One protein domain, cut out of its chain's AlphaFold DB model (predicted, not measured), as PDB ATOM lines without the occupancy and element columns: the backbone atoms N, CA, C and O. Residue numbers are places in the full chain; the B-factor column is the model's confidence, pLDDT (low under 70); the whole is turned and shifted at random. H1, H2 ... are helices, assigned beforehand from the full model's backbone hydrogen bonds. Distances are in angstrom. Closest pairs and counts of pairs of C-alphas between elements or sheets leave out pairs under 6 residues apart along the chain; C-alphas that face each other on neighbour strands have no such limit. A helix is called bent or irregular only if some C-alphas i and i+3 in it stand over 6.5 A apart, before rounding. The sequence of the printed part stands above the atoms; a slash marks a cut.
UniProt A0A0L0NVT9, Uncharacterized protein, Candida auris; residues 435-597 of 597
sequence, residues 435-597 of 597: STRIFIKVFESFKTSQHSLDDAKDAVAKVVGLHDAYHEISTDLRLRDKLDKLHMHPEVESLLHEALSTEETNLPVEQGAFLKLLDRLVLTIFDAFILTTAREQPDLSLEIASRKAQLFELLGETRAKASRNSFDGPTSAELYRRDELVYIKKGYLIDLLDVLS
ATOM      1  N   SER A 435     -46.539  20.619  12.152       89.62
ATOM      2  CA  SER A 435     -45.976  20.240  10.860       89.62
ATOM      3  C   SER A 435     -46.225  21.276   9.757       89.62
ATOM      4  O   SER A 435     -47.155  22.084   9.809       89.62
ATOM      5  N   THR A 436     -45.458  21.195   8.661       88.44
ATOM      6  CA  THR A 436     -45.718  21.992   7.439       88.44
ATOM      7  C   THR A 436     -47.171  21.891   6.966       88.44
ATOM      8  O   THR A 436     -47.718  22.846   6.421       88.44
ATOM      9  N   ARG A 437     -47.807  20.726   7.143       88.38
ATOM     10  CA  ARG A 437     -49.189  20.489   6.709       88.38
ATOM     11  C   ARG A 437     -50.182  21.343   7.497       88.38
ATOM     12  O   ARG A 437     -51.113  21.862   6.884       88.38
ATOM     13  N   ILE A 438     -49.970  21.493   8.806       92.06
ATOM     14  CA  ILE A 438     -50.773  22.356   9.681       92.06
ATOM     15  C   ILE A 438     -50.697  23.796   9.181       92.06
ATOM     16  O   ILE A 438     -51.725  24.374   8.838       92.06
ATOM     17  N   PHE A 439     -49.486  24.341   9.030       92.94
ATOM     18  CA  PHE A 439     -49.319  25.737   8.626       92.94
ATOM     19  C   PHE A 439     -49.848  26.030   7.230       92.94
ATOM     20  O   PHE A 439     -50.452  27.076   7.025       92.94
ATOM     21  N   ILE A 440     -49.712  25.106   6.272       90.44
ATOM     22  CA  ILE A 440     -50.348  25.318   4.969       90.44
ATOM     23  C   ILE A 440     -51.863  25.493   5.131       90.44
ATOM     24  O   ILE A 440     -52.429  26.381   4.499       90.44
ATOM     25  N   LYS A 441     -52.516  24.682   5.973       90.44
ATOM     26  CA  LYS A 441     -53.963  24.794   6.170       90.44
ATOM     27  C   LYS A 441     -54.356  26.092   6.880       90.44
ATOM     28  O   LYS A 441     -55.342  26.706   6.490       90.44
ATOM     29  N   VAL A 442     -53.548  26.523   7.849       92.38
ATOM     30  CA  VAL A 442     -53.695  27.823   8.521       92.38
ATOM     31  C   VAL A 442     -53.606  28.960   7.502       92.38
ATOM     32  O   VAL A 442     -54.543  29.730   7.386       92.38
ATOM     33  N   PHE A 443     -52.560  29.034   6.676       92.00
ATOM     34  CA  PHE A 443     -52.439  30.114   5.683       92.00
ATOM     35  C   PHE A 443     -53.462  30.028   4.541       92.00
ATOM     36  O   PHE A 443     -53.813  31.043   3.942       92.00
ATOM     37  N   GLU A 444     -53.983  28.838   4.229       89.31
ATOM     38  CA  GLU A 444     -55.114  28.699   3.306       89.31
ATOM     39  C   GLU A 444     -56.387  29.373   3.842       89.31
ATOM     40  O   GLU A 444     -57.151  29.891   3.026       89.31
ATOM     41  N   SER A 445     -56.605  29.431   5.165       89.44
ATOM     42  CA  SER A 445     -57.804  30.065   5.737       89.44
ATOM     43  C   SER A 445     -57.841  31.570   5.495       89.44
ATOM     44  O   SER A 445     -58.901  32.112   5.203       89.44
ATOM     45  N   PHE A 446     -56.692  32.246   5.479       88.50
ATOM     46  CA  PHE A 446     -56.595  33.678   5.153       88.50
ATOM     47  C   PHE A 446     -57.038  34.004   3.719       88.50
ATOM     48  O   PHE A 446     -57.375  35.144   3.418       88.50
ATOM     49  N   LYS A 447     -57.076  33.009   2.820       83.44
ATOM     50  CA  LYS A 447     -57.584  33.202   1.453       83.44
ATOM     51  C   LYS A 447     -59.109  33.283   1.402       83.44
ATOM     52  O   LYS A 447     -59.658  33.885   0.481       83.44
ATOM     53  N   THR A 448     -59.789  32.622   2.337       77.06
ATOM     54  CA  THR A 448     -61.250  32.448   2.345       77.06
ATOM     55  C   THR A 448     -61.946  33.229   3.454       77.06
ATOM     56  O   THR A 448     -63.108  33.603   3.294       77.06
ATOM     57  N   SER A 449     -61.244  33.497   4.551       65.44
ATOM     58  CA  SER A 449     -61.764  34.089   5.783       65.44
ATOM     59  C   SER A 449     -61.280  35.532   5.957       65.44
ATOM     60  O   SER A 449     -60.245  35.921   5.423       65.44
ATOM     61  N   GLN A 450     -62.033  36.350   6.700       72.19
ATOM     62  CA  GLN A 450     -61.665  37.736   7.030       72.19
ATOM     63  C   GLN A 450     -60.721  37.780   8.246       72.19
ATOM     64  O   GLN A 450     -61.042  38.391   9.259       72.19
ATOM     65  N   HIS A 451     -59.604  37.058   8.187       85.75
ATOM     66  CA  HIS A 451     -58.593  37.116   9.246       85.75
ATOM     67  C   HIS A 451     -57.767  38.404   9.131       85.75
ATOM     68  O   HIS A 451     -57.612  38.936   8.026       85.75
ATOM     69  N   SER A 452     -57.255  38.898  10.259       88.19
ATOM     70  CA  SER A 452     -56.508  40.156  10.301       88.19
ATOM     71  C   SER A 452     -55.085  40.006   9.753       88.19
ATOM     72  O   SER A 452     -54.548  38.899   9.644       88.19
ATOM     73  N   LEU A 453     -54.458  41.134   9.404       88.81
ATOM     74  CA  LEU A 453     -53.041  41.168   9.041       88.81
ATOM     75  C   LEU A 453     -52.147  40.744  10.217       88.81
ATOM     76  O   LEU A 453     -51.165  40.034  10.005       88.81
ATOM     77  N   ASP A 454     -52.512  41.119  11.443       89.12
ATOM     78  CA  ASP A 454     -51.754  40.784  12.652       89.12
ATOM     79  C   ASP A 454     -51.763  39.274  12.922       89.12
ATOM     80  O   ASP A 454     -50.715  38.682  13.166       89.12
ATOM     81  N   ASP A 455     -52.904  38.603  12.728       90.19
ATOM     82  CA  ASP A 455     -52.985  37.138  12.815       90.19
ATOM     83  C   ASP A 455     -52.046  36.442  11.810       90.19
ATOM     84  O   ASP A 455     -51.479  35.382  12.095       90.19
ATOM     85  N   ALA A 456     -51.874  37.027  10.617       89.56
ATOM     86  CA  ALA A 456     -50.960  36.506   9.605       89.56
ATOM     87  C   ALA A 456     -49.491  36.721  10.006       89.56
ATOM     88  O   ALA A 456     -48.675  35.814   9.809       89.56
ATOM     89  N   LYS A 457     -49.159  37.888  10.584       90.12
ATOM     90  CA  LYS A 457     -47.823  38.200  11.124       90.12
ATOM     91  C   LYS A 457     -47.443  37.225  12.238       90.12
ATOM     92  O   LYS A 457     -46.406  36.569  12.124       90.12
ATOM     93  N   ASP A 458     -48.321  37.034  13.222       88.81
ATOM     94  CA  ASP A 458     -48.144  36.073  14.321       88.81
ATOM     95  C   ASP A 458     -47.875  34.659  13.791       88.81
ATOM     96  O   ASP A 458     -46.954  33.960  14.226       88.81
ATOM     97  N   ALA A 459     -48.678  34.217  12.817       91.38
ATOM     98  CA  ALA A 459     -48.548  32.889  12.240       91.38
ATOM     99  C   ALA A 459     -47.207  32.701  11.507       91.38
ATOM    100  O   ALA A 459     -46.628  31.614  11.583       91.38
ATOM    101  N   VAL A 460     -46.697  33.723  10.806       92.50
ATOM    102  CA  VAL A 460     -45.383  33.650  10.140       92.50
ATOM    103  C   VAL A 460     -44.247  33.696  11.146       92.50
ATOM    104  O   VAL A 460     -43.334  32.879  11.026       92.50
ATOM    105  N   ALA A 461     -44.311  34.575  12.148       88.38
ATOM    106  CA  ALA A 461     -43.320  34.626  13.220       88.38
ATOM    107  C   ALA A 461     -43.184  33.251  13.890       88.38
ATOM    108  O   ALA A 461     -42.079  32.725  14.030       88.38
ATOM    109  N   LYS A 462     -44.317  32.589  14.160       88.88
ATOM    110  CA  LYS A 462     -44.346  31.220  14.682       88.88
ATOM    111  C   LYS A 462     -43.742  30.187  13.723       88.88
ATOM    112  O   LYS A 462     -43.023  29.298  14.171       88.88
ATOM    113  N   VAL A 463     -43.983  30.287  12.410       90.94
ATOM    114  CA  VAL A 463     -43.327  29.417  11.408       90.94
ATOM    115  C   VAL A 463     -41.810  29.580  11.437       90.94
ATOM    116  O   VAL A 463     -41.098  28.579  11.381       90.94
ATOM    117  N   VAL A 464     -41.315  30.818  11.501       86.44
ATOM    118  CA  VAL A 464     -39.874  31.105  11.524       86.44
ATOM    119  C   VAL A 464     -39.251  30.585  12.821       86.44
ATOM    120  O   VAL A 464     -38.280  29.830  12.750       86.44
ATOM    121  N   GLY A 465     -39.851  30.891  13.977       82.62
ATOM    122  CA  GLY A 465     -39.373  30.437  15.288       82.62
ATOM    123  C   GLY A 465     -39.326  28.911  15.407       82.62
ATOM    124  O   GLY A 465     -38.290  28.342  15.749       82.62
ATOM    125  N   LEU A 466     -40.401  28.218  15.018       83.50
ATOM    126  CA  LEU A 466     -40.446  26.751  15.064       83.50
ATOM    127  C   LEU A 466     -39.518  26.087  14.055       83.50
ATOM    128  O   LEU A 466     -38.979  25.015  14.323       83.50
ATOM    129  N   HIS A 467     -39.327  26.695  12.884       83.62
ATOM    130  CA  HIS A 467     -38.355  26.187  11.927       83.62
ATOM    131  C   HIS A 467     -36.942  26.253  12.514       83.62
ATOM    132  O   HIS A 467     -36.153  25.340  12.302       83.62
ATOM    133  N   ASP A 468     -36.613  27.288  13.280       76.88
ATOM    134  CA  ASP A 468     -35.303  27.382  13.920       76.88
ATOM    135  C   ASP A 468     -35.142  26.403  15.078       76.88
ATOM    136  O   ASP A 468     -34.105  25.739  15.169       76.88
ATOM    137  N   ALA A 469     -36.187  26.252  15.897       75.12
ATOM    138  CA  ALA A 469     -36.220  25.292  16.995       75.12
ATOM    139  C   ALA A 469     -36.063  23.843  16.501       75.12
ATOM    140  O   ALA A 469     -35.247  23.090  17.026       75.12
ATOM    141  N   TYR A 470     -36.784  23.447  15.445       74.94
ATOM    142  CA  TYR A 470     -36.754  22.071  14.925       74.94
ATOM    143  C   TYR A 470     -35.465  21.695  14.185       74.94
ATOM    144  O   TYR A 470     -35.263  20.517  13.891       74.94
ATOM    145  N   HIS A 471     -34.620  22.668  13.839       68.88
ATOM    146  CA  HIS A 471     -33.374  22.442  13.097       68.88
ATOM    147  C   HIS A 471     -32.113  22.812  13.902       68.88
ATOM    148  O   HIS A 471     -31.042  22.887  13.308       68.88
ATOM    149  N   GLU A 472     -32.224  23.044  15.221       60.50
ATOM    150  CA  GLU A 472     -31.113  23.430  16.124       60.50
ATOM    151  C   GLU A 472     -30.206  24.540  15.551       60.50
ATOM    152  O   GLU A 472     -28.982  24.560  15.731       60.50
ATOM    153  N   ILE A 473     -30.804  25.511  14.854       51.12
ATOM    154  CA  ILE A 473     -30.060  26.585  14.177       51.12
ATOM    155  C   ILE A 473     -29.295  27.476  15.182       51.12
ATOM    156  O   ILE A 473     -28.332  28.146  14.808       51.12
ATOM    157  N   SER A 474     -29.647  27.428  16.474       42.22
ATOM    158  CA  SER A 474     -29.010  28.200  17.552       42.22
ATOM    159  C   SER A 474     -27.523  27.880  17.788       42.22
ATOM    160  O   SER A 474     -26.827  28.689  18.403       42.22
ATOM    161  N   THR A 475     -26.997  26.761  17.272       44.38
ATOM    162  CA  THR A 475     -25.568  26.402  17.397       44.38
ATOM    163  C   THR A 475     -24.697  26.835  16.209       44.38
ATOM    164  O   THR A 475     -23.467  26.737  16.277       44.38
ATOM    165  N   ASP A 476     -25.281  27.358  15.125       47.31
ATOM    166  CA  ASP A 476     -24.523  27.761  13.938       47.31
ATOM    167  C   ASP A 476     -24.150  29.254  13.981       47.31
ATOM    168  O   ASP A 476     -24.904  30.143  13.576       47.31
ATOM    169  N   LEU A 477     -22.922  29.529  14.433       48.66
ATOM    170  CA  LEU A 477     -22.305  30.862  14.441       48.66
ATOM    171  C   LEU A 477     -22.364  31.565  13.069       48.66
ATOM    172  O   LEU A 477     -22.405  32.789  13.020       48.66
ATOM    173  N   ARG A 478     -22.417  30.827  11.944       46.75
ATOM    174  CA  ARG A 478     -22.532  31.421  10.596       46.75
ATOM    175  C   ARG A 478     -23.942  31.893  10.254       46.75
ATOM    176  O   ARG A 478     -24.086  32.767   9.399       46.75
ATOM    177  N   LEU A 479     -24.961  31.275  10.850       48.91
ATOM    178  CA  LEU A 479     -26.360  31.660  10.682       48.91
ATOM    179  C   LEU A 479     -26.660  32.908  11.486       48.91
ATOM    180  O   LEU A 479     -27.214  33.846  10.922       48.91
ATOM    181  N   ARG A 480     -26.180  32.953  12.733       50.84
ATOM    182  CA  ARG A 480     -26.179  34.169  13.547       50.84
ATOM    183  C   ARG A 480     -25.473  35.309  12.806       50.84
ATOM    184  O   ARG A 480     -26.115  36.285  12.471       50.84
ATOM    185  N   ASP A 481     -24.261  35.090  12.295       51.97
ATOM    186  CA  ASP A 481     -23.521  36.086  11.497       51.97
ATOM    187  C   ASP A 481     -24.202  36.558  10.194       51.97
ATOM    188  O   ASP A 481     -23.770  37.557   9.614       51.97
ATOM    189  N   LYS A 482     -25.168  35.816   9.635       52.41
ATOM    190  CA  LYS A 482     -25.914  36.217   8.424       52.41
ATOM    191  C   LYS A 482     -27.269  36.838   8.754       52.41
ATOM    192  O   LYS A 482     -27.674  37.745   8.036       52.41
ATOM    193  N   LEU A 483     -27.934  36.365   9.805       52.78
ATOM    194  CA  LEU A 483     -29.157  36.955  10.351       52.78
ATOM    195  C   LEU A 483     -28.858  38.277  11.061       52.78
ATOM    196  O   LEU A 483     -29.518  39.257  10.767       52.78
ATOM    197  N   ASP A 484     -27.779  38.358  11.838       56.06
ATOM    198  CA  ASP A 484     -27.292  39.586  12.486       56.06
ATOM    199  C   ASP A 484     -26.853  40.657  11.462       56.06
ATOM    200  O   ASP A 484     -26.680  41.825  11.797       56.06
ATOM    201  N   LYS A 485     -26.647  40.271  10.191       58.28
ATOM    202  CA  LYS A 485     -26.384  41.205   9.080       58.28
ATOM    203  C   LYS A 485     -27.656  41.724   8.412       58.28
ATOM    204  O   LYS A 485     -27.579  42.746   7.723       58.28
ATOM    205  N   LEU A 486     -28.790  41.043   8.578       58.00
ATOM    206  CA  LEU A 486     -30.092  41.579   8.192       58.00
ATOM    207  C   LEU A 486     -30.452  42.634   9.241       58.00
ATOM    208  O   LEU A 486     -30.623  42.321  10.413       58.00
ATOM    209  N   HIS A 487     -30.488  43.903   8.837       58.56
ATOM    210  CA  HIS A 487     -30.984  44.966   9.708       58.56
ATOM    211  C   HIS A 487     -32.507  44.803   9.803       58.56
ATOM    212  O   HIS A 487     -33.209  45.253   8.903       58.56
ATOM    213  N   MET A 488     -32.986  44.113  10.840       66.25
ATOM    214  CA  MET A 488     -34.414  43.883  11.085       66.25
ATOM    215  C   MET A 488     -35.035  45.064  11.834       66.25
ATOM    216  O   MET A 488     -34.354  45.763  12.593       66.25
ATOM    217  N   HIS A 489     -36.334  45.289  11.637       69.94
ATOM    218  CA  HIS A 489     -37.060  46.290  12.416       69.94
ATOM    219  C   HIS A 489     -37.194  45.831  13.891       69.94
ATOM    220  O   HIS A 489     -37.438  44.644  14.127       69.94
ATOM    221  N   PRO A 490     -37.100  46.724  14.903       71.81
ATOM    222  CA  PRO A 490     -37.157  46.337  16.323       71.81
ATOM    223  C   PRO A 490     -38.420  45.560  16.730       71.81
ATOM    224  O   PRO A 490     -38.390  44.734  17.639       71.81
ATOM    225  N   GLU A 491     -39.542  45.809  16.053       69.25
ATOM    226  CA  GLU A 491     -40.800  45.089  16.287       69.25
ATOM    227  C   GLU A 491     -40.741  43.639  15.795       69.25
ATOM    228  O   GLU A 491     -41.212  42.734  16.483       69.25
ATOM    229  N   VAL A 492     -40.107  43.402  14.643       70.19
ATOM    230  CA  VAL A 492     -39.885  42.056  14.097       70.19
ATOM    231  C   VAL A 492     -38.906  41.293  14.980       70.19
ATOM    232  O   VAL A 492     -39.136  40.124  15.281       70.19
ATOM    233  N   GLU A 493     -37.857  41.960  15.464       70.62
ATOM    234  CA  GLU A 493     -36.909  41.387  16.421       70.62
ATOM    235  C   GLU A 493     -37.609  40.974  17.729       70.62
ATOM    236  O   GLU A 493     -37.418  39.853  18.198       70.62
ATOM    237  N   SER A 494     -38.495  41.819  18.272       72.56
ATOM    238  CA  SER A 494     -39.301  41.485  19.454       72.56
ATOM    239  C   SER A 494     -40.235  40.293  19.211       72.56
ATOM    240  O   SER A 494     -40.274  39.376  20.031       72.56
ATOM    241  N   LEU A 495     -40.961  40.277  18.087       67.50
ATOM    242  CA  LEU A 495     -41.876  39.187  17.719       67.50
ATOM    243  C   LEU A 495     -41.138  37.858  17.520       67.50
ATOM    244  O   LEU A 495     -41.600  36.805  17.961       67.50
ATOM    245  N   LEU A 496     -39.971  37.893  16.870       67.81
ATOM    246  CA  LEU A 496     -39.129  36.714  16.688       67.81
ATOM    247  C   LEU A 496     -38.546  36.244  18.019       67.81
ATOM    248  O   LEU A 496     -38.533  35.042  18.267       67.81
ATOM    249  N   HIS A 497     -38.107  37.146  18.898       68.94
ATOM    250  CA  HIS A 497     -37.627  36.768  20.226       68.94
ATOM    251  C   HIS A 497     -38.716  36.134  21.090       68.94
ATOM    252  O   HIS A 497     -38.440  35.140  21.761       68.94
ATOM    253  N   GLU A 498     -39.947  36.641  21.035       67.56
ATOM    254  CA  GLU A 498     -41.094  36.010  21.691       67.56
ATOM    255  C   GLU A 498     -41.344  34.603  21.122       67.56
ATOM    256  O   GLU A 498     -41.413  33.635  21.881       67.56
ATOM    257  N   ALA A 499     -41.358  34.454  19.794       58.78
ATOM    258  CA  ALA A 499     -41.540  33.163  19.127       58.78
ATOM    259  C   ALA A 499     -40.386  32.168  19.364       58.78
ATOM    260  O   ALA A 499     -40.606  30.962  19.314       58.78
ATOM    261  N   LEU A 500     -39.166  32.654  19.605       57.62
ATOM    262  CA  LEU A 500     -37.981  31.844  19.917       57.62
ATOM    263  C   LEU A 500     -37.873  31.492  21.407       57.62
ATOM    264  O   LEU A 500     -37.167  30.549  21.754       57.62
ATOM    265  N   SER A 501     -38.554  32.234  22.286       53.84
ATOM    266  CA  SER A 501     -38.575  31.985  23.734       53.84
ATOM    267  C   SER A 501     -39.460  30.806  24.150       53.84
ATOM    268  O   SER A 501     -39.521  30.472  25.335       53.84
ATOM    269  N   THR A 502     -40.131  30.154  23.193       51.47
ATOM    270  CA  THR A 502     -40.889  28.924  23.437       51.47
ATOM    271  C   THR A 502     -39.978  27.863  24.049       51.47
ATOM    272  O   THR A 502     -38.933  27.547  23.484       51.47
ATOM    273  N   GLU A 503     -40.396  27.351  25.211       51.84
ATOM    274  CA  GLU A 503     -39.719  26.324  26.012       51.84
ATOM    275  C   GLU A 503     -39.114  25.212  25.147       51.84
ATOM    276  O   GLU A 503     -39.715  24.818  24.143       51.84
ATOM    277  N   GLU A 504     -37.945  24.695  25.552       50.62
ATOM    278  CA  GLU A 504     -37.277  23.562  24.905       50.62
ATOM    279  C   GLU A 504     -38.305  22.476  24.581       50.62
ATOM    280  O   GLU A 504     -38.836  21.791  25.460       50.62
ATOM    281  N   THR A 505     -38.644  22.342  23.299       52.75
ATOM    282  CA  THR A 505     -39.586  21.314  22.897       52.75
ATOM    283  C   THR A 505     -38.917  19.981  23.207       52.75
ATOM    284  O   THR A 505     -37.900  19.666  22.594       52.75
ATOM    285  N   ASN A 506     -39.488  19.184  24.120       51.19
ATOM    286  CA  ASN A 506     -39.086  17.799  24.442       51.19
ATOM    287  C   ASN A 506     -39.265  16.825  23.246       51.19
ATOM    288  O   ASN A 506     -39.604  15.652  23.411       51.19
ATOM    289  N   LEU A 507     -39.140  17.320  22.017       57.81
ATOM    290  CA  LEU A 507     -39.137  16.552  20.789       57.81
ATOM    291  C   LEU A 507     -37.689  16.131  20.538       57.81
ATOM    292  O   LEU A 507     -36.835  17.002  20.373       57.81
ATOM    293  N   PRO A 508     -37.385  14.825  20.501       52.97
ATOM    294  CA  PRO A 508     -36.050  14.385  20.142       52.97
ATOM    295  C   PRO A 508     -35.758  14.898  18.730       52.97
ATOM    296  O   PRO A 508     -36.423  14.496  17.775       52.97
ATOM    297  N   VAL A 509     -34.767  15.778  18.588       50.66
ATOM    298  CA  VAL A 509     -34.300  16.311  17.292       50.66
ATOM    299  C   VAL A 509     -33.912  15.166  16.341       50.66
ATOM    300  O   VAL A 509     -34.040  15.265  15.117       50.66
ATOM    301  N   GLU A 510     -33.569  14.008  16.913       49.62
ATOM    302  CA  GLU A 510     -33.330  12.750  16.212       49.62
ATOM    303  C   GLU A 510     -34.535  12.212  15.413       49.62
ATOM    304  O   GLU A 510     -34.342  11.473  14.449       49.62
ATOM    305  N   GLN A 511     -35.768  12.623  15.735       53.38
ATOM    306  CA  GLN A 511     -37.003  12.192  15.058       53.38
ATOM    307  C   GLN A 511     -37.358  13.029  13.811       53.38
ATOM    308  O   GLN A 511     -38.322  12.723  13.103       53.38
ATOM    309  N   GLY A 512     -36.533  14.028  13.476       53.94
ATOM    310  CA  GLY A 512     -36.531  14.719  12.187       53.94
ATOM    311  C   GLY A 512     -37.301  16.041  12.122       53.94
ATOM    312  O   GLY A 512     -38.088  16.404  12.986       53.94
ATOM    313  N   ALA A 513     -37.075  16.781  11.032       65.00
ATOM    314  CA  ALA A 513     -37.685  18.088  10.799       65.00
ATOM    315  C   ALA A 513     -39.183  17.994  10.445       65.00
ATOM    316  O   ALA A 513     -39.544  17.660   9.304       65.00
ATOM    317  N   PHE A 514     -40.047  18.347  11.400       75.62
ATOM    318  CA  PHE A 514     -41.509  18.375  11.236       75.62
ATOM    319  C   PHE A 514     -42.005  19.578  10.417       75.62
ATOM    320  O   PHE A 514     -42.991  19.471   9.675       75.62
ATOM    321  N   LEU A 515     -41.281  20.698  10.488       84.06
ATOM    322  CA  LEU A 515     -41.538  21.914   9.724       84.06
ATOM    323  C   LEU A 515     -40.451  22.116   8.667       84.06
ATOM    324  O   LEU A 515     -39.280  22.359   8.946       84.06
ATOM    325  N   LYS A 516     -40.866  22.001   7.410       83.69
ATOM    326  CA  LYS A 516     -40.070  22.259   6.211       83.69
ATOM    327  C   LYS A 516     -40.640  23.462   5.475       83.69
ATOM    328  O   LYS A 516     -41.838  23.484   5.173       83.69
ATOM    329  N   LEU A 517     -39.772  24.400   5.095       83.75
ATOM    330  CA  LEU A 517     -40.108  25.520   4.208       83.75
ATOM    331  C   LEU A 517     -40.249  25.028   2.761       83.75
ATOM    332  O   LEU A 517     -39.423  25.274   1.878       83.75
ATOM    333  N   LEU A 518     -41.302  24.254   2.508       84.12
ATOM    334  CA  LEU A 518     -41.673  23.852   1.157       84.12
ATOM    335  C   LEU A 518     -42.097  25.087   0.360       84.12
ATOM    336  O   LEU A 518     -42.742  25.979   0.904       84.12
ATOM    337  N   ASP A 519     -41.806  25.101  -0.942       83.00
ATOM    338  CA  ASP A 519     -42.223  26.184  -1.851       83.00
ATOM    339  C   ASP A 519     -43.702  26.517  -1.705       83.00
ATOM    340  O   ASP A 519     -44.084  27.678  -1.730       83.00
ATOM    341  N   ARG A 520     -44.530  25.483  -1.528       82.50
ATOM    342  CA  ARG A 520     -45.969  25.637  -1.379       82.50
ATOM    343  C   ARG A 520     -46.353  26.349  -0.090       82.50
ATOM    344  O   ARG A 520     -47.252  27.170  -0.137       82.50
ATOM    345  N   LEU A 521     -45.695  26.055   1.034       89.12
ATOM    346  CA  LEU A 521     -45.951  26.775   2.284       89.12
ATOM    347  C   LEU A 521     -45.618  28.256   2.098       89.12
ATOM    348  O   LEU A 521     -46.469  29.098   2.344       89.12
ATOM    349  N   VAL A 522     -44.426  28.550   1.572       90.44
ATOM    350  CA  VAL A 522     -43.978  29.927   1.333       90.44
ATOM    351  C   VAL A 522     -44.915  30.651   0.364       90.44
ATOM    352  O   VAL A 522     -45.350  31.761   0.640       90.44
ATOM    353  N   LEU A 523     -45.319  30.004  -0.731       89.31
ATOM    354  CA  LEU A 523     -46.284  30.566  -1.676       89.31
ATOM    355  C   LEU A 523     -47.643  30.848  -1.023       89.31
ATOM    356  O   LEU A 523     -48.206  31.914  -1.254       89.31
ATOM    357  N   THR A 524     -48.167  29.919  -0.217       90.12
ATOM    358  CA  THR A 524     -49.439  30.115   0.494       90.12
ATOM    359  C   THR A 524     -49.342  31.266   1.493       90.12
ATOM    360  O   THR A 524     -50.301  32.023   1.593       90.12
ATOM    361  N   ILE A 525     -48.199  31.433   2.170       93.69
ATOM    362  CA  ILE A 525     -47.934  32.581   3.048       93.69
ATOM    363  C   ILE A 525     -48.020  33.884   2.247       93.69
ATOM    364  O   ILE A 525     -48.854  34.725   2.555       93.69
ATOM    365  N   PHE A 526     -47.241  34.034   1.170       93.38
ATOM    366  CA  PHE A 526     -47.289  35.251   0.348       93.38
ATOM    367  C   PHE A 526     -48.692  35.525  -0.212       93.38
ATOM    368  O   PHE A 526     -49.146  36.663  -0.197       93.38
ATOM    369  N   ASP A 527     -49.402  34.495  -0.684       91.12
ATOM    370  CA  ASP A 527     -50.782  34.654  -1.153       91.12
ATOM    371  C   ASP A 527     -51.725  35.140  -0.045       91.12
ATOM    372  O   ASP A 527     -52.616  35.937  -0.330       91.12
ATOM    373  N   ALA A 528     -51.556  34.651   1.188       91.44
ATOM    374  CA  ALA A 528     -52.348  35.090   2.331       91.44
ATOM    375  C   ALA A 528     -52.152  36.591   2.574       91.44
ATOM    376  O   ALA A 528     -53.138  37.320   2.598       91.44
ATOM    377  N   PHE A 529     -50.901  37.065   2.631       91.88
ATOM    378  CA  PHE A 529     -50.600  38.489   2.815       91.88
ATOM    379  C   PHE A 529     -51.088  39.366   1.673       91.88
ATOM    380  O   PHE A 529     -51.654  40.426   1.918       91.88
ATOM    381  N   ILE A 530     -50.916  38.938   0.419       90.94
ATOM    382  CA  ILE A 530     -51.415  39.694  -0.738       90.94
ATOM    383  C   ILE A 530     -52.931  39.877  -0.622       90.94
ATOM    384  O   ILE A 530     -53.425  40.977  -0.848       90.94
ATOM    385  N   LEU A 531     -53.668  38.825  -0.257       88.94
ATOM    386  CA  LEU A 531     -55.128  38.871  -0.170       88.94
ATOM    387  C   LEU A 531     -55.644  39.666   1.035       88.94
ATOM    388  O   LEU A 531     -56.654  40.358   0.887       88.94
ATOM    389  N   THR A 532     -54.979  39.590   2.192       88.31
ATOM    390  CA  THR A 532     -55.353  40.381   3.375       88.31
ATOM    391  C   THR A 532     -55.049  41.864   3.160       88.31
ATOM    392  O   THR A 532     -55.924  42.702   3.361       88.31
ATOM    393  N   THR A 533     -53.866  42.195   2.634       88.31
ATOM    394  CA  THR A 533     -53.450  43.589   2.386       88.31
ATOM    395  C   THR A 533     -54.137  44.232   1.185       88.31
ATOM    396  O   THR A 533     -54.360  45.437   1.203       88.31
ATOM    397  N   ALA A 534     -54.557  43.473   0.163       85.81
ATOM    398  CA  ALA A 534     -55.188  44.034  -1.041       85.81
ATOM    399  C   ALA A 534     -56.450  44.866  -0.757       85.81
ATOM    400  O   ALA A 534     -56.834  45.698  -1.579       85.81
ATOM    401  N   ARG A 535     -57.119  44.625   0.376       75.00
ATOM    402  CA  ARG A 535     -58.328  45.358   0.775       75.00
ATOM    403  C   ARG A 535     -58.023  46.656   1.514       75.00
ATOM    404  O   ARG A 535     -58.777  47.610   1.370       75.00
ATOM    405  N   GLU A 536     -56.956  46.667   2.302       80.62
ATOM    406  CA  GLU A 536     -56.631  47.754   3.230       80.62
ATOM    407  C   GLU A 536     -55.541  48.676   2.669       80.62
ATOM    408  O   GLU A 536     -55.624  49.893   2.815       80.62
ATOM    409  N   GLN A 537     -54.537  48.105   1.995       87.75
ATOM    410  CA  GLN A 537     -53.333  48.782   1.514       87.75
ATOM    411  C   GLN A 537     -52.889  48.196   0.153       87.75
ATOM    412  O   GLN A 537     -52.051  47.290   0.091       87.75
ATOM    413  N   PRO A 538     -53.446  48.688  -0.973       87.06
ATOM    414  CA  PRO A 538     -53.190  48.113  -2.297       87.06
ATOM    415  C   PRO A 538     -51.735  48.278  -2.760       87.06
ATOM    416  O   PRO A 538     -51.208  47.383  -3.418       87.06
ATOM    417  N   ASP A 539     -51.072  49.375  -2.388       89.62
ATOM    418  CA  ASP A 539     -49.670  49.625  -2.747       89.62
ATOM    419  C   ASP A 539     -48.733  48.616  -2.067       89.62
ATOM    420  O   ASP A 539     -47.869  48.027  -2.721       89.62
ATOM    421  N   LEU A 540     -48.981  48.322  -0.788       89.69
ATOM    422  CA  LEU A 540     -48.257  47.299  -0.035       89.69
ATOM    423  C   LEU A 540     -48.490  45.900  -0.627       89.69
ATOM    424  O   LEU A 540     -47.558  45.114  -0.777       89.69
ATOM    425  N   SER A 541     -49.720  45.604  -1.053       90.00
ATOM    426  CA  SER A 541     -50.048  44.343  -1.732       90.00
ATOM    427  C   SER A 541     -49.254  44.154  -3.036       90.00
ATOM    428  O   SER A 541     -48.764  43.055  -3.320       90.00
ATOM    429  N   LEU A 542     -49.068  45.228  -3.817       91.12
ATOM    430  CA  LEU A 542     -48.241  45.211  -5.029       91.12
ATOM    431  C   LEU A 542     -46.759  44.999  -4.710       91.12
ATOM    432  O   LEU A 542     -46.088  44.233  -5.410       91.12
ATOM    433  N   GLU A 543     -46.252  45.624  -3.648       92.56
ATOM    434  CA  GLU A 543     -44.881  45.411  -3.186       92.56
ATOM    435  C   GLU A 543     -44.650  43.951  -2.766       92.56
ATOM    436  O   GLU A 543     -43.710  43.307  -3.245       92.56
ATOM    437  N   ILE A 544     -45.556  43.376  -1.970       92.31
ATOM    438  CA  ILE A 544     -45.497  41.967  -1.548       92.31
ATOM    439  C   ILE A 544     -45.548  41.032  -2.763       92.31
ATOM    440  O   ILE A 544     -44.796  40.054  -2.840       92.31
ATOM    441  N   ALA A 545     -46.393  41.328  -3.755       91.25
ATOM    442  CA  ALA A 545     -46.464  40.557  -4.993       91.25
ATOM    443  C   ALA A 545     -45.156  40.623  -5.805       91.25
ATOM    444  O   ALA A 545     -44.735  39.610  -6.376       91.25
ATOM    445  N   SER A 546     -44.484  41.777  -5.819       92.44
ATOM    446  CA  SER A 546     -43.164  41.948  -6.435       92.44
ATOM    447  C   SER A 546     -42.093  41.118  -5.717       92.44
ATOM    448  O   SER A 546     -41.370  40.353  -6.358       92.44
ATOM    449  N   ARG A 547     -42.049  41.164  -4.377       91.25
ATOM    450  CA  ARG A 547     -41.132  40.346  -3.554       91.25
ATOM    451  C   ARG A 547     -41.349  38.852  -3.766       91.25
ATOM    452  O   ARG A 547     -40.388  38.102  -3.940       91.25
ATOM    453  N   LYS A 548     -42.611  38.419  -3.842       92.31
ATOM    454  CA  LYS A 548     -42.970  37.043  -4.202       92.31
ATOM    455  C   LYS A 548     -42.383  36.652  -5.563       92.31
ATOM    456  O   LYS A 548     -41.828  35.562  -5.691       92.31
ATOM    457  N   ALA A 549     -42.503  37.506  -6.581       89.88
ATOM    458  CA  ALA A 549     -41.961  37.223  -7.910       89.88
ATOM    459  C   ALA A 549     -40.428  37.085  -7.885       89.88
ATOM    460  O   ALA A 549     -39.910  36.089  -8.391       89.88
ATOM    461  N   GLN A 550     -39.733  38.010  -7.215       91.06
ATOM    462  CA  GLN A 550     -38.273  37.987  -7.043       91.06
ATOM    463  C   GLN A 550     -37.791  36.703  -6.355       91.06
ATOM    464  O   GLN A 550     -36.859  36.053  -6.831       91.06
ATOM    465  N   LEU A 551     -38.470  36.280  -5.280       90.19
ATOM    466  CA  LEU A 551     -38.166  35.027  -4.590       90.19
ATOM    467  C   LEU A 551     -38.217  33.835  -5.549       90.19
ATOM    468  O   LEU A 551     -37.287  33.032  -5.607       90.19
ATOM    469  N   PHE A 552     -39.317  33.679  -6.286       85.56
ATOM    470  CA  PHE A 552     -39.507  32.505  -7.136       85.56
ATOM    471  C   PHE A 552     -38.638  32.524  -8.397       85.56
ATOM    472  O   PHE A 552     -38.277  31.447  -8.881       85.56
ATOM    473  N   GLU A 553     -38.250  33.701  -8.885       85.44
ATOM    474  CA  GLU A 553     -37.217  33.854  -9.910       85.44
ATOM    475  C   GLU A 553     -35.858  33.369  -9.387       85.44
ATOM    476  O   GLU A 553     -35.277  32.447  -9.964       85.44
ATOM    477  N   LEU A 554     -35.425  33.864  -8.223       85.19
ATOM    478  CA  LEU A 554     -34.170  33.459  -7.586       85.19
ATOM    479  C   LEU A 554     -34.132  31.952  -7.284       85.19
ATOM    480  O   LEU A 554     -33.145  31.273  -7.577       85.19
ATOM    481  N   LEU A 555     -35.222  31.385  -6.755       81.44
ATOM    482  CA  LEU A 555     -35.342  29.937  -6.548       81.44
ATOM    483  C   LEU A 555     -35.242  29.165  -7.873       81.44
ATOM    484  O   LEU A 555     -34.654  28.080  -7.912       81.44
ATOM    485  N   GLY A 556     -35.818  29.703  -8.952       75.88
ATOM    486  CA  GLY A 556     -35.736  29.146 -10.300       75.88
ATOM    487  C   GLY A 556     -34.306  29.133 -10.841       75.88
ATOM    488  O   GLY A 556     -33.842  28.095 -11.315       75.88
ATOM    489  N   GLU A 557     -33.580  30.242 -10.706       80.12
ATOM    490  CA  GLU A 557     -32.181  30.361 -11.123       80.12
ATOM    491  C   GLU A 557     -31.255  29.422 -10.345       80.12
ATOM    492  O   GLU A 557     -30.447  28.702 -10.941       80.12
ATOM    493  N   THR A 558     -31.391  29.379  -9.017       76.44
ATOM    494  CA  THR A 558     -30.590  28.502  -8.149       76.44
ATOM    495  C   THR A 558     -30.826  27.027  -8.483       76.44
ATOM    496  O   THR A 558     -29.892  26.222  -8.464       76.44
ATOM    497  N   ARG A 559     -32.048  26.661  -8.897       73.50
ATOM    498  CA  ARG A 559     -32.363  25.317  -9.410       73.50
ATOM    499  C   ARG A 559     -31.827  25.061 -10.808       73.50
ATOM    500  O   ARG A 559     -31.379  23.952 -11.075       73.50
ATOM    501  N   ALA A 560     -31.872  26.043 -11.704       70.06
ATOM    502  CA  ALA A 560     -31.365  25.902 -13.069       70.06
ATOM    503  C   ALA A 560     -29.842  25.694 -13.099       70.06
ATOM    504  O   ALA A 560     -29.331  24.974 -13.954       70.06
ATOM    505  N   LYS A 561     -29.128  26.250 -12.113       67.81
ATOM    506  CA  LYS A 561     -27.697  26.006 -11.869       67.81
ATOM    507  C   LYS A 561     -27.400  24.579 -11.370       67.81
ATOM    508  O   LYS A 561     -26.232  24.201 -11.256       67.81
ATOM    509  N   ALA A 562     -28.421  23.762 -11.085       59.00
ATOM    510  CA  ALA A 562     -28.239  22.369 -10.703       59.00
ATOM    511  C   ALA A 562     -28.019  21.465 -11.929       59.00
ATOM    512  O   ALA A 562     -28.857  21.368 -12.824       59.00
ATOM    513  N   SER A 563     -26.885  20.757 -11.940       52.66
ATOM    514  CA  SER A 563     -26.619  19.662 -12.880       52.66
ATOM    515  C   SER A 563     -27.756  18.636 -12.830       52.66
ATOM    516  O   SER A 563     -28.114  18.157 -11.757       52.66
ATOM    517  N   ARG A 564     -28.296  18.266 -13.998       50.81
ATOM    518  CA  ARG A 564     -29.303  17.196 -14.151       50.81
ATOM    519  C   ARG A 564     -28.741  15.783 -13.961       50.81
ATOM    520  O   ARG A 564     -29.500  14.824 -14.057       50.81
ATOM    521  N   ASN A 565     -27.446  15.646 -13.693       42.81
ATOM    522  CA  ASN A 565     -26.771  14.358 -13.684       42.81
ATOM    523  C   ASN A 565     -26.272  14.027 -12.280       42.81
ATOM    524  O   ASN A 565     -25.108  14.245 -11.954       42.81
ATOM    525  N   SER A 566     -27.162  13.464 -11.474       38.97
ATOM    526  CA  SER A 566     -26.774  12.593 -10.374       38.97
ATOM    527  C   SER A 566     -27.579  11.302 -10.527       38.97
ATOM    528  O   SER A 566     -28.803  11.291 -10.401       38.97
ATOM    529  N   PHE A 567     -26.885  10.227 -10.903       45.03
ATOM    530  CA  PHE A 567     -27.443   8.871 -10.965       45.03
ATOM    531  C   PHE A 567     -27.333   8.143  -9.606       45.03
ATOM    532  O   PHE A 567     -28.064   7.177  -9.385       45.03
ATOM    533  N   ASP A 568     -26.514   8.661  -8.676       43.81
ATOM    534  CA  ASP A 568     -26.048   7.966  -7.461       43.81
ATOM    535  C   ASP A 568     -26.288   8.759  -6.156       43.81
ATOM    536  O   ASP A 568     -25.473   8.759  -5.234       43.81
ATOM    537  N   GLY A 569     -27.432   9.445  -6.055       46.09
ATOM    538  CA  GLY A 569     -27.848  10.148  -4.834       46.09
ATOM    539  C   GLY A 569     -27.304  11.580  -4.704       46.09
ATOM    540  O   GLY A 569     -26.527  12.043  -5.540       46.09
ATOM    541  N   PRO A 570     -27.755  12.346  -3.691       52.72
ATOM    542  CA  PRO A 570     -27.454  13.767  -3.628       52.72
ATOM    543  C   PRO A 570     -25.958  14.007  -3.409       52.72
ATOM    544  O   PRO A 570     -25.386  13.581  -2.406       52.72
ATOM    545  N   THR A 571     -25.315  14.701  -4.350       57.97
ATOM    546  CA  THR A 571     -23.920  15.137  -4.193       57.97
ATOM    547  C   THR A 571     -23.797  16.159  -3.056       57.97
ATOM    548  O   THR A 571     -24.759  16.854  -2.733       57.97
ATOM    549  N   SER A 572     -22.606  16.336  -2.470       58.34
ATOM    550  CA  SER A 572     -22.383  17.384  -1.453       58.34
ATOM    551  C   SER A 572     -22.800  18.771  -1.956       58.34
ATOM    552  O   SER A 572     -23.378  19.554  -1.212       58.34
ATOM    553  N   ALA A 573     -22.574  19.054  -3.243       62.28
ATOM    554  CA  ALA A 573     -23.014  20.288  -3.884       62.28
ATOM    555  C   ALA A 573     -24.547  20.410  -3.952       62.28
ATOM    556  O   ALA A 573     -25.080  21.502  -3.795       62.28
ATOM    557  N   GLU A 574     -25.274  19.313  -4.171       62.06
ATOM    558  CA  GLU A 574     -26.742  19.310  -4.121       62.06
ATOM    559  C   GLU A 574     -27.277  19.516  -2.708       62.06
ATOM    560  O   GLU A 574     -28.292  20.188  -2.544       62.06
ATOM    561  N   LEU A 575     -26.597  18.976  -1.697       61.97
ATOM    562  CA  LEU A 575     -26.993  19.144  -0.304       61.97
ATOM    563  C   LEU A 575     -26.809  20.595   0.159       61.97
ATOM    564  O   LEU A 575     -27.770  21.203   0.613       61.97
ATOM    565  N   TYR A 576     -25.644  21.206  -0.089       66.62
ATOM    566  CA  TYR A 576     -25.438  22.632   0.204       66.62
ATOM    567  C   TYR A 576     -26.427  23.544  -0.531       66.62
ATOM    568  O   TYR A 576     -26.863  24.553   0.015       66.62
ATOM    569  N   ARG A 577     -26.828  23.183  -1.755       68.06
ATOM    570  CA  ARG A 577     -27.865  23.923  -2.491       68.06
ATOM    571  C   ARG A 577     -29.253  23.759  -1.881       68.06
ATOM    572  O   ARG A 577     -30.053  24.684  -1.957       68.06
ATOM    573  N   ARG A 578     -29.587  22.594  -1.317       68.69
ATOM    574  CA  ARG A 578     -30.858  22.424  -0.590       68.69
ATOM    575  C   ARG A 578     -30.901  23.361   0.608       68.69
ATOM    576  O   ARG A 578     -31.909  24.042   0.776       68.69
ATOM    577  N   ASP A 579     -29.799  23.447   1.344       70.00
ATOM    578  CA  ASP A 579     -29.655  24.372   2.464       70.00
ATOM    579  C   ASP A 579     -29.778  25.827   1.974       70.00
ATOM    580  O   ASP A 579     -30.577  26.593   2.503       70.00
ATOM    581  N   GLU A 580     -29.100  26.186   0.876       74.81
ATOM    582  CA  GLU A 580     -29.218  27.498   0.217       74.81
ATOM    583  C   GLU A 580     -30.665  27.861  -0.148       74.81
ATOM    584  O   GLU A 580     -31.119  28.967   0.140       74.81
ATOM    585  N   LEU A 581     -31.429  26.926  -0.720       77.62
ATOM    586  CA  LEU A 581     -32.840  27.144  -1.046       77.62
ATOM    587  C   LEU A 581     -33.705  27.357   0.204       77.62
ATOM    588  O   LEU A 581     -34.686  28.097   0.134       77.62
ATOM    589  N   VAL A 582     -33.390  26.700   1.322       79.12
ATOM    590  CA  VAL A 582     -34.083  26.915   2.603       79.12
ATOM    591  C   VAL A 582     -33.740  28.299   3.159       79.12
ATOM    592  O   VAL A 582     -34.652  29.016   3.567       79.12
ATOM    593  N   TYR A 583     -32.474  28.719   3.083       80.50
ATOM    594  CA  TYR A 583     -32.044  30.047   3.530       80.50
ATOM    595  C   TYR A 583     -32.689  31.175   2.739       80.50
ATOM    596  O   TYR A 583     -33.192  32.119   3.341       80.50
ATOM    597  N   ILE A 584     -32.730  31.060   1.409       82.25
ATOM    598  CA  ILE A 584     -33.397  32.046   0.550       82.25
ATOM    599  C   ILE A 584     -34.860  32.201   0.979       82.25
ATOM    600  O   ILE A 584     -35.337  33.312   1.167       82.25
ATOM    601  N   LYS A 585     -35.575  31.095   1.202       88.06
ATOM    602  CA  LYS A 585     -36.978  31.150   1.631       88.06
ATOM    603  C   LYS A 585     -37.153  31.803   2.991       88.06
ATOM    604  O   LYS A 585     -38.049  32.622   3.135       88.06
ATOM    605  N   LYS A 586     -36.329  31.429   3.974       87.50
ATOM    606  CA  LYS A 586     -36.396  32.003   5.320       87.50
ATOM    607  C   LYS A 586     -36.122  33.508   5.287       87.50
ATOM    608  O   LYS A 586     -36.899  34.251   5.868       87.50
ATOM    609  N   GLY A 587     -35.087  33.943   4.563       85.69
ATOM    610  CA  GLY A 587     -34.762  35.364   4.400       85.69
ATOM    611  C   GLY A 587     -35.949  36.159   3.863       85.69
ATOM    612  O   GLY A 587     -36.377  37.108   4.494       85.69
ATOM    613  N   TYR A 588     -36.591  35.678   2.797       90.88
ATOM    614  CA  TYR A 588     -37.774  36.345   2.244       90.88
ATOM    615  C   TYR A 588     -39.015  36.316   3.153       90.88
ATOM    616  O   TYR A 588     -39.904  37.140   2.970       90.88
ATOM    617  N   LEU A 589     -39.122  35.369   4.092       90.69
ATOM    618  CA  LEU A 589     -40.191  35.384   5.100       90.69
ATOM    619  C   LEU A 589     -39.928  36.427   6.193       90.69
ATOM    620  O   LEU A 589     -40.881  37.011   6.694       90.69
ATOM    621  N   ILE A 590     -38.661  36.661   6.543       87.75
ATOM    622  CA  ILE A 590     -38.259  37.719   7.480       87.75
ATOM    623  C   ILE A 590     -38.414  39.085   6.810       87.75
ATOM    624  O   ILE A 590     -39.110  39.932   7.354       87.75
ATOM    625  N   ASP A 591     -37.912  39.244   5.581       87.25
ATOM    626  CA  ASP A 591     -38.103  40.461   4.782       87.25
ATOM    627  C   ASP A 591     -39.596  40.797   4.617       87.25
ATOM    628  O   ASP A 591     -39.982  41.961   4.583       87.25
ATOM    629  N   LEU A 592     -40.458  39.777   4.502       89.56
ATOM    630  CA  LEU A 592     -41.905  39.968   4.450       89.56
ATOM    631  C   LEU A 592     -42.453  40.550   5.759       89.56
ATOM    632  O   LEU A 592     -43.328  41.403   5.690       89.56
ATOM    633  N   LEU A 593     -41.969  40.109   6.922       87.56
ATOM    634  CA  LEU A 593     -42.355  40.704   8.205       87.56
ATOM    635  C   LEU A 593     -41.837  42.143   8.324       87.56
ATOM    636  O   LEU A 593     -42.611  43.011   8.712       87.56
ATOM    637  N   ASP A 594     -40.593  42.405   7.911       84.94
ATOM    638  CA  ASP A 594     -39.985  43.744   7.946       84.94
ATOM    639  C   ASP A 594     -40.724  44.758   7.063       84.94
ATOM    640  O   ASP A 594     -40.865  45.909   7.448       84.94
ATOM    641  N   VAL A 595     -41.228  44.352   5.892       86.00
ATOM    642  CA  VAL A 595     -42.020  45.229   5.000       86.00
ATOM    643  C   VAL A 595     -43.394  45.577   5.590       86.00
ATOM    644  O   VAL A 595     -44.020  46.551   5.177       86.00
ATOM    645  N   LEU A 596     -43.900  44.757   6.512       81.94
ATOM    646  CA  LEU A 596     -45.228  44.913   7.104       81.94
ATOM    647  C   LEU A 596     -45.209  45.617   8.469       81.94
ATOM    648  O   LEU A 596     -46.289  45.929   8.985       81.94
ATOM    649  N   SER A 597     -44.029  45.776   9.066       78.06
ATOM    650  CA  SER A 597     -43.756  46.596  10.253       78.06
ATOM    651  C   SER A 597     -43.506  48.039   9.837       78.06
ATOM    652  O   SER A 597     -44.060  48.929  10.516       78.06
TER     653      SER A 597
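Overview. This is residues 435 to 597 of the 597 residues of an uncharacterized protein of Candida auris (UniProt A0A0L0NVT9). Five helices, H1, H2, H5, H6 and H7, run lengthwise in an up-and-down bundle, each against the one before it in the chain, with H6 and H7 the two longest side by side. H4 crosses H2 on the outside of this bundle, and the short H3 is set off from the other helices, near H7; H2 meets H1 with residues 456 to 463 alone, H5 with residues 453 to 460 alone and H7 with residues 457 to 464 alone. The printed part has 163 residues, with seven named helices in the order H1 to H7 and no named strand. It is all helix and compact, with a radius of gyration of the C-alphas of 16.5 A and spans of 51 by 38 by 31 A.

Arrangement. Start at H7, residues 572 to 596. It forms a helical hairpin with H6, residues 538 to 560: they touch, closest at the C-alphas of Leu 555 and Leu 581, 6.7 A apart, at a shallow tilt of 6 degrees. H6, with residues 540 to 548 alone, touches H5, residues 519 to 536, another hairpin, closest at the C-alphas of Ile 530 and Ser 541, 4.9 A apart. On H7, residues 586 to 593 alone touch residues 457 to 464 of H2, residues 453 to 470, closest at the C-alphas of Lys 457 and Leu 593, 6.7 A apart, opposite ways at 29 degrees. H2 is the hub, touching four helices. It touches H5, closest at the C-alphas of Leu 453 and Thr 532, 6.2 A apart. H1, residues 436 to 448, touches H5, closest at the C-alphas of Phe 446 and Ala 528, 5.3 A apart, the same way at a shallow tilt of 25 degrees. H1 and H2 form a hairpin that only just touches, with 3 pairs of C-alphas within 8 A, the closest those of Phe 439 and Val 463, 7.6 A apart. H4, residues 490 to 500, touches H2 at a steep tilt of 51 degrees, closest at the C-alphas of Gly 465 and Leu 500, 5.0 A apart. H3, residues 477 to 483, touches no helix but is near H7. In H2, H3, H4 and H6 every O i to N i+4 pair is within hydrogen-bond range; H1 has 6 of 9, H5 12 of 14 and H7 20 of 21.

Along the chain. Find C-alpha 572 at (-22.383, 17.384, -1.453); from there H7 runs 36.8 A to C-alpha 596 at (-45.228, 44.913, 7.104). H6 measures 32.9 A, H5 26.4 A, H2 25.8 A, H1 19.4 A, H4 15.0 A and H3 10.0 A. H1 begins at C-alpha 436, at (-45.718, 21.992, 7.439). H5 is neither bent nor irregular, but only just: C-alphas 532 and 535 are 6.4 A apart.

Size, cuts and confidence. The two C-alphas farthest apart, those of Glu 536 and Asp 568, are 51.3 A apart. The printed part has no cut and ends at the chain's last residue, 597. The links H4 to H5, residues 501 to 518, and H6 to H7, 11 residues, are long. The model's mean pLDDT over the printed part is 75.1; 58 residues are under 70, among them 471 to 489, 495 to 513 and 561 to 578.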